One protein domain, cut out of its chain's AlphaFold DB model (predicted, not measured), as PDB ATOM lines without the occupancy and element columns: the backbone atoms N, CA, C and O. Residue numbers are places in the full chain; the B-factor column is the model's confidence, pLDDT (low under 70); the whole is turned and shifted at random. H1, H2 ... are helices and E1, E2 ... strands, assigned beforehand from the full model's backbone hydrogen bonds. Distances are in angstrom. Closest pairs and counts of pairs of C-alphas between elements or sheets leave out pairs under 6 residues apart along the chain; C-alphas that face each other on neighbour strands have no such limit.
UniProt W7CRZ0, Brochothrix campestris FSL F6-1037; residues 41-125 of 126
ATOM      1  N   MET A  41     -16.929  -3.024  42.518       95.62
ATOM      2  CA  MET A  41     -18.316  -2.962  42.058       95.62
ATOM      3  C   MET A  41     -18.436  -2.413  40.626       95.62
ATOM      4  O   MET A  41     -19.255  -2.867  39.817       95.62
ATOM      5  N   VAL A  42     -17.624  -1.407  40.287       95.44
ATOM      6  CA  VAL A  42     -17.618  -0.788  38.956       95.44
ATOM      7  C   VAL A  42     -17.085  -1.743  37.890       95.44
ATOM      8  O   VAL A  42     -17.602  -1.721  36.770       95.44
ATOM      9  N   VAL A  43     -16.124  -2.609  38.210       95.12
ATOM     10  CA  VAL A  43     -15.570  -3.569  37.237       95.12
ATOM     11  C   VAL A  43     -16.331  -4.893  37.171       95.12
ATOM     12  O   VAL A  43     -16.255  -5.566  36.149       95.12
ATOM     13  N   SER A  44     -17.075  -5.277  38.211       95.31
ATOM     14  CA  SER A  44     -17.832  -6.533  38.215       95.31
ATOM     15  C   SER A  44     -19.087  -6.450  37.351       95.31
ATOM     16  O   SER A  44     -19.762  -5.424  37.331       95.31
ATOM     17  N   ASP A  45     -19.459  -7.542  36.688       94.06
ATOM     18  CA  ASP A  45     -20.733  -7.621  35.966       94.06
ATOM     19  C   ASP A  45     -21.894  -7.971  36.898       94.06
ATOM     20  O   ASP A  45     -22.968  -7.394  36.784       94.06
ATOM     21  N   VAL A  46     -21.679  -8.867  37.863       94.19
ATOM     22  CA  VAL A  46     -22.712  -9.396  38.766       94.19
ATOM     23  C   VAL A  46     -22.195  -9.356  40.198       94.19
ATOM     24  O   VAL A  46     -21.065  -9.772  40.454       94.19
ATOM     25  N   LEU A  47     -23.028  -8.901  41.134       95.44
ATOM     26  CA  LEU A  47     -22.753  -9.019  42.564       95.44
ATOM     27  C   LEU A  47     -23.442 -10.264  43.124       95.44
ATOM     28  O   LEU A  47     -24.658 -10.413  42.998       95.44
ATOM     29  N   ILE A  48     -22.678 -11.111  43.808       95.00
ATOM     30  CA  ILE A  48     -23.209 -12.156  44.687       95.00
ATOM     31  C   ILE A  48     -22.932 -11.711  46.117       95.00
ATOM     32  O   ILE A  48     -21.791 -11.413  46.460       95.00
ATOM     33  N   THR A  49     -23.968 -11.642  46.943       92.88
ATOM     34  CA  THR A  49     -23.846 -11.214  48.338       92.88
ATOM     35  C   THR A  49     -24.803 -11.997  49.222       92.88
ATOM     36  O   THR A  49     -25.774 -12.572  48.743       92.88
ATOM     37  N   ASP A  50     -24.548 -12.029  50.519       88.50
ATOM     38  CA  ASP A  50     -25.390 -12.680  51.515       88.50
ATOM     39  C   ASP A  50     -26.328 -11.658  52.197       88.50
ATOM     40  O   ASP A  50     -27.286 -11.150  51.600       88.50
ATOM     41  N   TYR A  51     -26.019 -11.321  53.447       85.94
ATOM     42  CA  TYR A  51     -26.704 -10.380  54.318       85.94
ATOM     43  C   TYR A  51     -26.007  -9.013  54.387       85.94
ATOM     44  O   TYR A  51     -26.432  -8.157  55.163       85.94
ATOM     45  N   SER A  52     -24.950  -8.793  53.600       87.38
ATOM     46  CA  SER A  52     -24.258  -7.501  53.521       87.38
ATOM     47  C   SER A  52     -25.139  -6.378  52.956       87.38
ATOM     48  O   SER A  52     -25.953  -6.584  52.052       87.38
ATOM     49  N   SER A  53     -24.937  -5.159  53.467       88.81
ATOM     50  CA  SER A  53     -25.606  -3.946  52.984       88.81
ATOM     51  C   SER A  53     -25.124  -3.498  51.606       88.81
ATOM     52  O   SER A  53     -25.817  -2.714  50.977       88.81
ATOM     53  N   VAL A  54     -24.012  -4.050  51.106       91.75
ATOM     54  CA  VAL A  54     -23.379  -3.697  49.820       91.75
ATOM     55  C   VAL A  54     -24.335  -3.705  48.614       91.75
ATOM     56  O   VAL A  54     -24.095  -3.067  47.589       91.75
ATOM     57  N   ILE A  55     -25.450  -4.434  48.726       91.31
ATOM     58  CA  ILE A  55     -26.526  -4.459  47.734       91.31
ATOM     59  C   ILE A  55     -27.147  -3.075  47.482       91.31
ATOM     60  O   ILE A  55     -27.552  -2.800  46.351       91.31
ATOM     61  N   PHE A  56     -27.213  -2.201  48.492       90.62
ATOM     62  CA  PHE A  56     -27.802  -0.866  48.365       90.62
ATOM     63  C   PHE A  56     -26.930   0.042  47.494       90.62
ATOM     64  O   PHE A  56     -27.450   0.713  46.602       90.62
ATOM     65  N   GLU A  57     -25.613   0.016  47.693       92.38
ATOM     66  CA  GLU A  57     -24.646   0.742  46.874       92.38
ATOM     67  C   GLU A  57     -24.580   0.158  45.458       92.38
ATOM     68  O   GLU A  57     -24.650   0.895  44.472       92.38
ATOM     69  N   TYR A  58     -24.535  -1.174  45.329       93.38
ATOM     70  CA  TYR A  58     -24.443  -1.836  44.026       93.38
ATOM     71  C   TYR A  58     -25.682  -1.612  43.147       93.38
ATOM     72  O   TYR A  58     -25.574  -1.525  41.920       93.38
ATOM     73  N   ALA A  59     -26.866  -1.453  43.749       89.62
ATOM     74  CA  ALA A  59     -28.103  -1.149  43.028       89.62
ATOM     75  C   ALA A  59     -28.040   0.167  42.228       89.62
ATOM     76  O   ALA A  59     -28.784   0.328  41.252       89.62
ATOM     77  N   LEU A  60     -27.145   1.093  42.598       89.75
ATOM     78  CA  LEU A  60     -26.906   2.343  41.870       89.75
ATOM     79  C   LEU A  60     -26.215   2.116  40.520       89.75
ATOM     80  O   LEU A  60     -26.387   2.923  39.610       89.75
ATOM     81  N   LEU A  61     -25.469   1.017  40.366       91.19
ATOM     82  CA  LEU A  61     -24.710   0.705  39.149       91.19
ATOM     83  C   LEU A  61     -25.554   0.078  38.046       91.19
ATOM     84  O   LEU A  61     -25.054  -0.211  36.963       91.19
ATOM     85  N   ASP A  62     -26.833  -0.158  38.311       88.50
ATOM     86  CA  ASP A  62     -27.757  -0.749  37.362       88.50
ATOM     87  C   ASP A  62     -27.415  -2.180  36.904       88.50
ATOM     88  O   ASP A  62     -27.964  -2.671  35.909       88.50
ATOM     89  N   LYS A  63     -26.600  -2.896  37.682       90.81
ATOM     90  CA  LYS A  63     -26.078  -4.238  37.392       90.81
ATOM     91  C   LYS A  63     -26.793  -5.361  38.157       90.81
ATOM     92  O   LYS A  63     -27.472  -5.065  39.141       90.81
ATOM     93  N   PRO A  64     -26.695  -6.620  37.684       92.12
ATOM     94  CA  PRO A  64     -27.377  -7.727  38.321       92.12
ATOM     95  C   PRO A  64     -26.913  -8.045  39.742       92.12
ATOM     96  O   PRO A  64     -25.719  -7.952  40.038       92.12
ATOM     97  N   THR A  65     -27.842  -8.491  40.592       92.62
ATOM     98  CA  THR A  65     -27.529  -8.983  41.946       92.62
ATOM     99  C   THR A  65     -28.103 -10.372  42.217       92.62
ATOM    100  O   THR A  65     -29.183 -10.734  41.747       92.62
ATOM    101  N   ILE A  66     -27.374 -11.167  42.998       93.50
ATOM    102  CA  ILE A  66     -27.816 -12.465  43.503       93.50
ATOM    103  C   ILE A  66     -27.592 -12.477  45.012       93.50
ATOM    104  O   ILE A  66     -26.461 -12.355  45.480       93.50
ATOM    105  N   GLN A  67     -28.667 -12.648  45.773       92.88
ATOM    106  CA  GLN A  67     -28.587 -12.898  47.201       92.88
ATOM    107  C   GLN A  67     -28.513 -14.395  47.491       92.88
ATOM    108  O   GLN A  67     -29.391 -15.169  47.094       92.88
ATOM    109  N   TYR A  68     -27.464 -14.793  48.203       93.19
ATOM    110  CA  TYR A  68     -27.267 -16.145  48.703       93.19
ATOM    111  C   TYR A  68     -27.666 -16.204  50.178       93.19
ATOM    112  O   TYR A  68     -26.934 -15.769  51.059       93.19
ATOM    113  N   LEU A  69     -28.877 -16.693  50.429       90.56
ATOM    114  CA  LEU A  69     -29.552 -16.694  51.728       90.56
ATOM    115  C   LEU A  69     -29.583 -18.100  52.351       90.56
ATOM    116  O   LEU A  69     -30.551 -18.454  53.032       90.56
ATOM    117  N   ASP A  70     -28.560 -18.914  52.087       88.62
ATOM    118  CA  ASP A  70     -28.426 -20.217  52.739       88.62
ATOM    119  C   ASP A  70     -28.307 -20.048  54.264       88.62
ATOM    120  O   ASP A  70     -27.737 -19.080  54.766       88.62
ATOM    121  N   GLY A  71     -28.910 -20.965  55.018       83.12
ATOM    122  CA  GLY A  71     -28.916 -20.901  56.481       83.12
ATOM    123  C   GLY A  71     -29.765 -19.775  57.091       83.12
ATOM    124  O   GLY A  71     -29.647 -19.521  58.291       83.12
ATOM    125  N   TRP A  72     -30.661 -19.134  56.328       79.25
ATOM    126  CA  TRP A  72     -31.515 -18.033  56.811       79.25
ATOM    127  C   TRP A  72     -32.233 -18.315  58.139       79.25
ATOM    128  O   TRP A  72     -32.313 -17.435  58.996       79.25
ATOM    129  N   SER A  73     -32.730 -19.540  58.338       74.88
ATOM    130  CA  SER A  73     -33.420 -19.932  59.574       74.88
ATOM    131  C   SER A  73     -32.537 -19.817  60.818       74.88
ATOM    132  O   SER A  73     -33.036 -19.461  61.880       74.88
ATOM    133  N   ILE A  74     -31.241 -20.102  60.687       75.06
ATOM    134  CA  ILE A  74     -30.256 -19.968  61.764       75.06
ATOM    135  C   ILE A  74     -29.904 -18.489  61.924       75.06
ATOM    136  O   ILE A  74     -29.993 -17.944  63.024       75.06
ATOM    137  N   TYR A  75     -29.612 -17.812  60.812       74.31
ATOM    138  CA  TYR A  75     -29.196 -16.412  60.814       74.31
ATOM    139  C   TYR A  75     -30.225 -15.481  61.479       74.31
ATOM    140  O   TYR A  75     -29.856 -14.622  62.280       74.31
ATOM    141  N   GLN A  76     -31.523 -15.700  61.228       74.38
ATOM    142  CA  GLN A  76     -32.612 -14.928  61.838       74.38
ATOM    143  C   GLN A  76     -32.670 -15.067  63.370       74.38
ATOM    144  O   GLN A  76     -33.142 -14.161  64.051       74.38
ATOM    145  N   THR A  77     -32.219 -16.194  63.925       73.50
ATOM    146  CA  THR A  77     -32.231 -16.417  65.381       73.50
ATOM    147  C   THR A  77     -31.016 -15.830  66.094       73.50
ATOM    148  O   THR A  77     -31.080 -15.579  67.295       73.50
ATOM    149  N   GLU A  78     -29.923 -15.593  65.369       71.69
ATOM    150  CA  GLU A  78     -28.652 -15.137  65.940       71.69
ATOM    151  C   GLU A  78     -28.461 -13.619  65.857       71.69
ATOM    152  O   GLU A  78     -27.634 -13.069  66.589       71.69
ATOM    153  N   ARG A  79     -29.192 -12.929  64.968       68.75
ATOM    154  CA  ARG A  79     -29.014 -11.494  64.720       68.75
ATOM    155  C   ARG A  79     -30.329 -10.746  64.555       68.75
ATOM    156  O   ARG A  79     -31.175 -11.123  63.749       68.75
ATOM    157  N   ASP A  80     -30.426  -9.607  65.233       70.56
ATOM    158  CA  ASP A  80     -31.453  -8.609  64.953       70.56
ATOM    159  C   ASP A  80     -31.101  -7.875  63.656       70.56
ATOM    160  O   ASP A  80     -30.078  -7.193  63.557       70.56
ATOM    161  N   LEU A  81     -31.955  -8.019  62.646       69.56
ATOM    162  CA  LEU A  81     -31.822  -7.308  61.381       69.56
ATOM    163  C   LEU A  81     -32.813  -6.154  61.329       69.56
ATOM    164  O   LEU A  81     -33.990  -6.317  61.641       69.56
ATOM    165  N   PHE A  82     -32.348  -5.001  60.849       68.25
ATOM    166  CA  PHE A  82     -33.222  -3.860  60.573       68.25
ATOM    167  C   PHE A  82     -34.261  -4.182  59.487       68.25
ATOM    168  O   PHE A  82     -35.381  -3.679  59.539       68.25
ATOM    169  N   PHE A  83     -33.906  -5.048  58.528       70.56
ATOM    170  CA  PHE A  83     -34.775  -5.486  57.438       70.56
ATOM    171  C   PHE A  83     -34.557  -6.965  57.125       70.56
ATOM    172  O   PHE A  83     -33.426  -7.450  57.131       70.56
ATOM    173  N   GLU A  84     -35.630  -7.680  56.785       77.25
ATOM    174  CA  GLU A  84     -35.484  -9.032  56.251       77.25
ATOM    175  C   GLU A  84     -34.868  -8.978  54.838       77.25
ATOM    176  O   GLU A  84     -35.370  -8.228  54.001       77.25
ATOM    177  N   PRO A  85     -33.854  -9.801  54.522       76.12
ATOM    178  CA  PRO A  85     -33.184  -9.849  53.216       76.12
ATOM    179  C   PRO A  85     -34.129 -10.010  52.040       76.12
ATOM    180  O   PRO A  85     -34.011  -9.314  51.039       76.12
ATOM    181  N   LYS A  86     -35.165 -10.833  52.204       73.12
ATOM    182  CA  LYS A  86     -36.213 -11.006  51.193       73.12
ATOM    183  C   LYS A  86     -36.926  -9.694  50.819       73.12
ATOM    184  O   LYS A  86     -37.477  -9.607  49.727       73.12
ATOM    185  N   ASN A  87     -36.940  -8.704  51.716       76.62
ATOM    186  CA  ASN A  87     -37.615  -7.421  51.516       76.62
ATOM    187  C   ASN A  87     -36.736  -6.402  50.785       76.62
ATOM    188  O   ASN A  87     -37.283  -5.443  50.250       76.62
ATOM    189  N   TYR A  88     -35.413  -6.591  50.778       75.06
ATOM    190  CA  TYR A  88     -34.467  -5.745  50.047       75.06
ATOM    191  C   TYR A  88     -33.762  -6.486  48.897       75.06
ATOM    192  O   TYR A  88     -32.953  -5.911  48.182       75.06
ATOM    193  N   SER A  89     -34.118  -7.740  48.632       76.12
ATOM    194  CA  SER A  89     -33.735  -8.411  47.393       76.12
ATOM    195  C   SER A  89     -34.512  -7.883  46.202       76.12
ATOM    196  O   SER A  89     -35.731  -7.684  46.284       76.12
ATOM    197  N   PHE A  90     -33.835  -7.712  45.070       73.56
ATOM    198  CA  PHE A  90     -34.466  -7.125  43.891       73.56
ATOM    199  C   PHE A  90     -34.291  -7.888  42.585       73.56
ATOM    200  O   PHE A  90     -34.926  -7.504  41.608       73.56
ATOM    201  N   GLU A  91     -33.508  -8.968  42.555       81.00
ATOM    202  CA  GLU A  91     -33.328  -9.744  41.324       81.00
ATOM    203  C   GLU A  91     -33.364 -11.252  41.571       81.00
ATOM    204  O   GLU A  91     -34.364 -11.889  41.233       81.00
ATOM    205  N   TYR A  92     -32.355 -11.839  42.222       88.19
ATOM    206  CA  TYR A  92     -32.366 -13.275  42.515       88.19
ATOM    207  C   TYR A  92     -32.100 -13.572  43.988       88.19
ATOM    208  O   TYR A  92     -31.125 -13.099  44.555       88.19
ATOM    209  N   ASN A  93     -32.947 -14.415  44.583       90.56
ATOM    210  CA  ASN A  93     -32.698 -15.056  45.874       90.56
ATOM    211  C   ASN A  93     -32.391 -16.527  45.642       90.56
ATOM    212  O   ASN A  93     -33.082 -17.188  44.865       90.56
ATOM    213  N   THR A  94     -31.380 -17.025  46.337       93.19
ATOM    214  CA  THR A  94     -30.920 -18.409  46.253       93.19
ATOM    215  C   THR A  94     -30.682 -18.937  47.654       93.19
ATOM    216  O   THR A  94     -30.213 -18.198  48.514       93.19
ATOM    217  N   TYR A  95     -31.040 -20.193  47.899       92.38
ATOM    218  CA  TYR A  95     -31.004 -20.789  49.243       92.38
ATOM    219  C   TYR A  95     -30.121 -22.037  49.318       92.38
ATOM    220  O   TYR A  95     -30.116 -22.731  50.326       92.38
ATOM    221  N   ASN A  96     -29.437 -22.376  48.226       92.94
ATOM    222  CA  ASN A  96     -28.511 -23.499  48.125       92.94
ATOM    223  C   ASN A  96     -27.597 -23.320  46.903       92.94
ATOM    224  O   ASN A  96     -27.869 -22.500  46.022       92.94
ATOM    225  N   GLU A  97     -26.504 -24.082  46.857       91.94
ATOM    226  CA  GLU A  97     -25.475 -23.980  45.811       91.94
ATOM    227  C   GLU A  97     -26.033 -24.203  44.396       91.94
ATOM    228  O   GLU A  97     -25.702 -23.459  43.474       91.94
ATOM    229  N   SER A  98     -26.934 -25.173  44.223       93.50
ATOM    230  CA  SER A  98     -27.547 -25.482  42.924       93.50
ATOM    231  C   SER A  98     -28.382 -24.317  42.381       93.50
ATOM    232  O   SER A  98     -28.383 -24.031  41.181       93.50
ATOM    233  N   GLU A  99     -29.118 -23.627  43.255       94.62
ATOM    234  CA  GLU A  99     -29.846 -22.414  42.889       94.62
ATOM    235  C   GLU A  99     -28.903 -21.268  42.542       94.62
ATOM    236  O   GLU A  99     -29.153 -20.578  41.552       94.62
ATOM    237  N   LEU A 100     -27.832 -21.093  43.322       93.38
ATOM    238  CA  LEU A 100     -26.809 -20.081  43.078       93.38
ATOM    239  C   LEU A 100     -26.184 -20.257  41.696       93.38
ATOM    240  O   LEU A 100     -26.216 -19.326  40.895       93.38
ATOM    241  N   GLU A 101     -25.708 -21.461  41.379       91.38
ATOM    242  CA  GLU A 101     -25.124 -21.769  40.074       91.38
ATOM    243  C   GLU A 101     -26.089 -21.415  38.935       91.38
ATOM    244  O   GLU A 101     -25.730 -20.702  37.996       91.38
ATOM    245  N   ARG A 102     -27.351 -21.840  39.040       91.94
ATOM    246  CA  ARG A 102     -28.371 -21.547  38.026       91.94
ATOM    247  C   ARG A 102     -28.623 -20.044  37.869       91.94
ATOM    248  O   ARG A 102     -28.846 -19.581  36.749       91.94
ATOM    249  N   MET A 103     -28.637 -19.284  38.964       92.50
ATOM    250  CA  MET A 103     -28.873 -17.836  38.920       92.50
ATOM    251  C   MET A 103     -27.675 -17.050  38.400       92.50
ATOM    252  O   MET A 103     -27.898 -16.040  37.738       92.50
ATOM    253  N   ILE A 104     -26.445 -17.539  38.583       91.06
ATOM    254  CA  ILE A 104     -25.258 -16.954  37.947       91.06
ATOM    255  C   ILE A 104     -25.451 -16.931  36.429       91.06
ATOM    256  O   ILE A 104     -25.427 -15.854  35.839       91.06
ATOM    257  N   TYR A 105     -25.754 -18.069  35.797       89.12
ATOM    258  CA  TYR A 105     -25.970 -18.103  34.343       89.12
ATOM    259  C   TYR A 105     -27.156 -17.229  33.915       89.12
ATOM    260  O   TYR A 105     -27.045 -16.443  32.975       89.12
ATOM    261  N   LYS A 106     -28.275 -17.297  34.648       89.81
ATOM    262  CA  LYS A 106     -29.468 -16.501  34.331       89.81
ATOM    263  C   LYS A 106     -29.210 -14.989  34.386       89.81
ATOM    264  O   LYS A 106     -29.767 -14.264  33.567       89.81
ATOM    265  N   SER A 107     -28.363 -14.525  35.306       89.56
ATOM    266  CA  SER A 107     -28.053 -13.100  35.489       89.56
ATOM    267  C   SER A 107     -27.334 -12.453  34.301       89.56
ATOM    268  O   SER A 107     -27.460 -11.245  34.095       89.56
ATOM    269  N   PHE A 108     -26.645 -13.254  33.484       87.00
ATOM    270  CA  PHE A 108     -26.027 -12.795  32.239       87.00
ATOM    271  C   PHE A 108     -27.007 -12.781  31.058       87.00
ATOM    272  O   PHE A 108     -26.804 -12.041  30.098       87.00
ATOM    273  N   GLU A 109     -28.080 -13.574  31.116       87.56
ATOM    274  CA  GLU A 109     -29.061 -13.691  30.031       87.56
ATOM    275  C   GLU A 109     -30.256 -12.745  30.196       87.56
ATOM    276  O   GLU A 109     -30.819 -12.263  29.210       87.56
ATOM    277  N   GLN A 110     -30.701 -12.523  31.434       82.25
ATOM    278  CA  GLN A 110     -31.952 -11.837  31.747       82.25
ATOM    279  C   GLN A 110     -31.779 -10.904  32.943       82.25
ATOM    280  O   GLN A 110     -31.051 -11.201  33.883       82.25
ATOM    281  N   ARG A 111     -32.502  -9.780  32.916       81.00
ATOM    282  CA  ARG A 111     -32.490  -8.758  33.970       81.00
ATOM    283  C   ARG A 111     -33.879  -8.587  34.572       81.00
ATOM    284  O   ARG A 111     -34.841  -8.439  33.815       81.00
ATOM    285  N   ASP A 112     -33.990  -8.543  35.900       82.06
ATOM    286  CA  ASP A 112     -35.247  -8.161  36.571       82.06
ATOM    287  C   ASP A 112     -35.335  -6.638  36.745       82.06
ATOM    288  O   ASP A 112     -35.101  -6.074  37.816       82.06
ATOM    289  N   LEU A 113     -35.678  -5.946  35.658       82.44
ATOM    290  CA  LEU A 113     -35.816  -4.488  35.677       82.44
ATOM    291  C   LEU A 113     -36.956  -4.021  36.600       82.44
ATOM    292  O   LEU A 113     -36.856  -2.956  37.198       82.44
ATOM    293  N   ILE A 114     -38.022  -4.815  36.751       83.31
ATOM    294  CA  ILE A 114     -39.182  -4.452  37.579       83.31
ATOM    295  C   ILE A 114     -38.836  -4.578  39.063       83.31
ATOM    296  O   ILE A 114     -39.136  -3.673  39.845       83.31
ATOM    297  N   GLY A 115     -38.213  -5.690  39.460       82.06
ATOM    298  CA  GLY A 115     -37.749  -5.900  40.828       82.06
ATOM    299  C   GLY A 115     -36.778  -4.809  41.264       82.06
ATOM    300  O   GLY A 115     -36.931  -4.238  42.346       82.06
ATOM    301  N   LYS A 116     -35.868  -4.427  40.369       81.75
ATOM    302  CA  LYS A 116     -34.922  -3.336  40.579       81.75
ATOM    303  C   LYS A 116     -35.580  -1.965  40.753       81.75
ATOM    304  O   LYS A 116     -35.245  -1.256  41.699       81.75
ATOM    305  N   GLU A 117     -36.518  -1.579  39.888       85.31
ATOM    306  CA  GLU A 117     -37.240  -0.306  40.052       85.31
ATOM    307  C   GLU A 117     -38.031  -0.274  41.367       85.31
ATOM    308  O   GLU A 117     -38.006   0.725  42.084       85.31
ATOM    309  N   ARG A 118     -38.659  -1.397  41.749       86.69
ATOM    310  CA  ARG A 118     -39.324  -1.532  43.056       86.69
ATOM    311  C   ARG A 118     -38.348  -1.301  44.211       86.69
ATOM    312  O   ARG A 118     -38.692  -0.597  45.157       86.69
ATOM    313  N   PHE A 119     -37.146  -1.864  44.135       87.56
ATOM    314  CA  PHE A 119     -36.116  -1.676  45.154       87.56
ATOM    315  C   PHE A 119     -35.646  -0.230  45.251       87.56
ATOM    316  O   PHE A 119     -35.624   0.328  46.347       87.56
ATOM    317  N   LYS A 120     -35.335   0.408  44.116       87.12
ATOM    318  CA  LYS A 120     -34.961   1.827  44.094       87.12
ATOM    319  C   LYS A 120     -36.058   2.687  44.705       87.12
ATOM    320  O   LYS A 120     -35.770   3.521  45.556       87.12
ATOM    321  N   TYR A 121     -37.314   2.424  44.342       87.00
ATOM    322  CA  TYR A 121     -38.448   3.145  44.903       87.00
ATOM    323  C   TYR A 121     -38.523   3.006  46.430       87.00
ATOM    324  O   TYR A 121     -38.720   3.992  47.135       87.00
ATOM    325  N   GLN A 122     -38.343   1.789  46.941       87.31
ATOM    326  CA  GLN A 122     -38.493   1.480  48.360       87.31
ATOM    327  C   GLN A 122     -37.333   1.983  49.230       87.31
ATOM    328  O   GLN A 122     -37.574   2.388  50.364       87.31
ATOM    329  N   PHE A 123     -36.096   1.935  48.729       86.44
ATOM    330  CA  PHE A 123     -34.900   2.143  49.554       86.44
ATOM    331  C   PHE A 123     -34.041   3.342  49.148       86.44
ATOM    332  O   PHE A 123     -33.220   3.778  49.948       86.44
ATOM    333  N   LEU A 124     -34.207   3.873  47.932       84.94
ATOM    334  CA  LEU A 124     -33.332   4.907  47.367       84.94
ATOM    335  C   LEU A 124     -34.082   6.180  46.929       84.94
ATOM    336  O   LEU A 124     -33.452   7.112  46.432       84.94
ATOM    337  N   SER A 125     -35.404   6.248  47.117       78.06
ATOM    338  CA  SER A 125     -36.178   7.474  46.884       78.06
ATOM    339  C   SER A 125     -35.992   8.443  48.049       78.06
ATOM    340  O   SER A 125     -36.335   8.103  49.184       78.06
TER     341      SER A 125
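Overview. This is residues 41 to 125 of the 126 residues of a protein of Brochothrix campestris FSL F6-1037 (UniProt W7CRZ0). A small parallel sheet of three short strands lies in the middle, with the longest helix, H4, along one face and the shorter H1 on the opposite face. H5 lies off the sheet on H1's side, H3 grazes the sheet, and H2 lies beyond the ends of the strands, far from the other helices. The printed part has 85 residues, with five named helices and three named strands in the order E1 H1 E2 H2 H3 E3 H4 H5; the sheet runs E1 E2 E3, and the class is mostly helix. It is compact, with a radius of gyration of the C-alphas of 12.6 A and spans of 34 by 33 by 23 A.

Along the chain. In the sheet, E1 is residues 47 to 49, starting with C-alpha 47 at (-22.753, -9.019, 42.564); E2 is residues 65 to 68, 9.8 A long; E3 is residues 92 to 94. H4, residues 97 to 109, is 19.2 A long and begins with C-alpha 97 at (-25.475, -23.980, 45.811). H1 is residues 54 to 61, 11.6 A long, H2 residues 72 to 78, 10.0 A, and H3 residues 85 to 88. H5, residues 113 to 123, is 15.4 A long and ends with C-alpha 123 at (-34.900, 2.143, 49.554).

Arrangement. E2 is the inner strand, parallel to E1 at 24 degrees, with N 66 and O 47 2.8 A apart, within hydrogen-bond range. It is parallel to E3 at 17 degrees, with N 67 and O 92 at 2.8 A. H4 is on the sheet at a height of 8.6 A, over E2 and E3, and runs along the strands, at 3 degrees to E2 on the local plane; its closest C-alphas to E3 are those of Leu 100 and Thr 94, 5.5 A. H1, on the opposite face, is over E1 at a height of 9.0 A; the closest C-alphas are those of Thr 49 and Ile 55, 7.3 A. E1, H1, E2 and E2, H2 H3, E3 are strand-helix-strand units, two parallel neighbour strands joined through helices, each with a right-handed crossover. H1 and H5 only just touch, with 3 pairs of C-alphas within 8 A, the closest Ala 59 and Lys 120 at 7.6 A, at a steep tilt of 60 degrees, opposite ways. H3 is close to H5 but not clearly touching, the C-alphas of Tyr 88 and Phe 119 being 6.6 A apart. H2 touches no helix and is not on the sheet. Every O i to N i+4 pair is within hydrogen-bond range in H5, against 2 of 4 in H1, 2 of 3 in H2 and 7 of 9 in H4; H3 is too short for such a pair.

Size, cuts and confidence. The two C-alphas farthest apart, those of Glu 78 and Glu 109, are 35.9 A apart. The printed part has no cut; no link is long, and the link from H2 to H3 is short but not tight. The mean pLDDT of the printed part is 85.9, with residues 79 and 81 to 82 under 70.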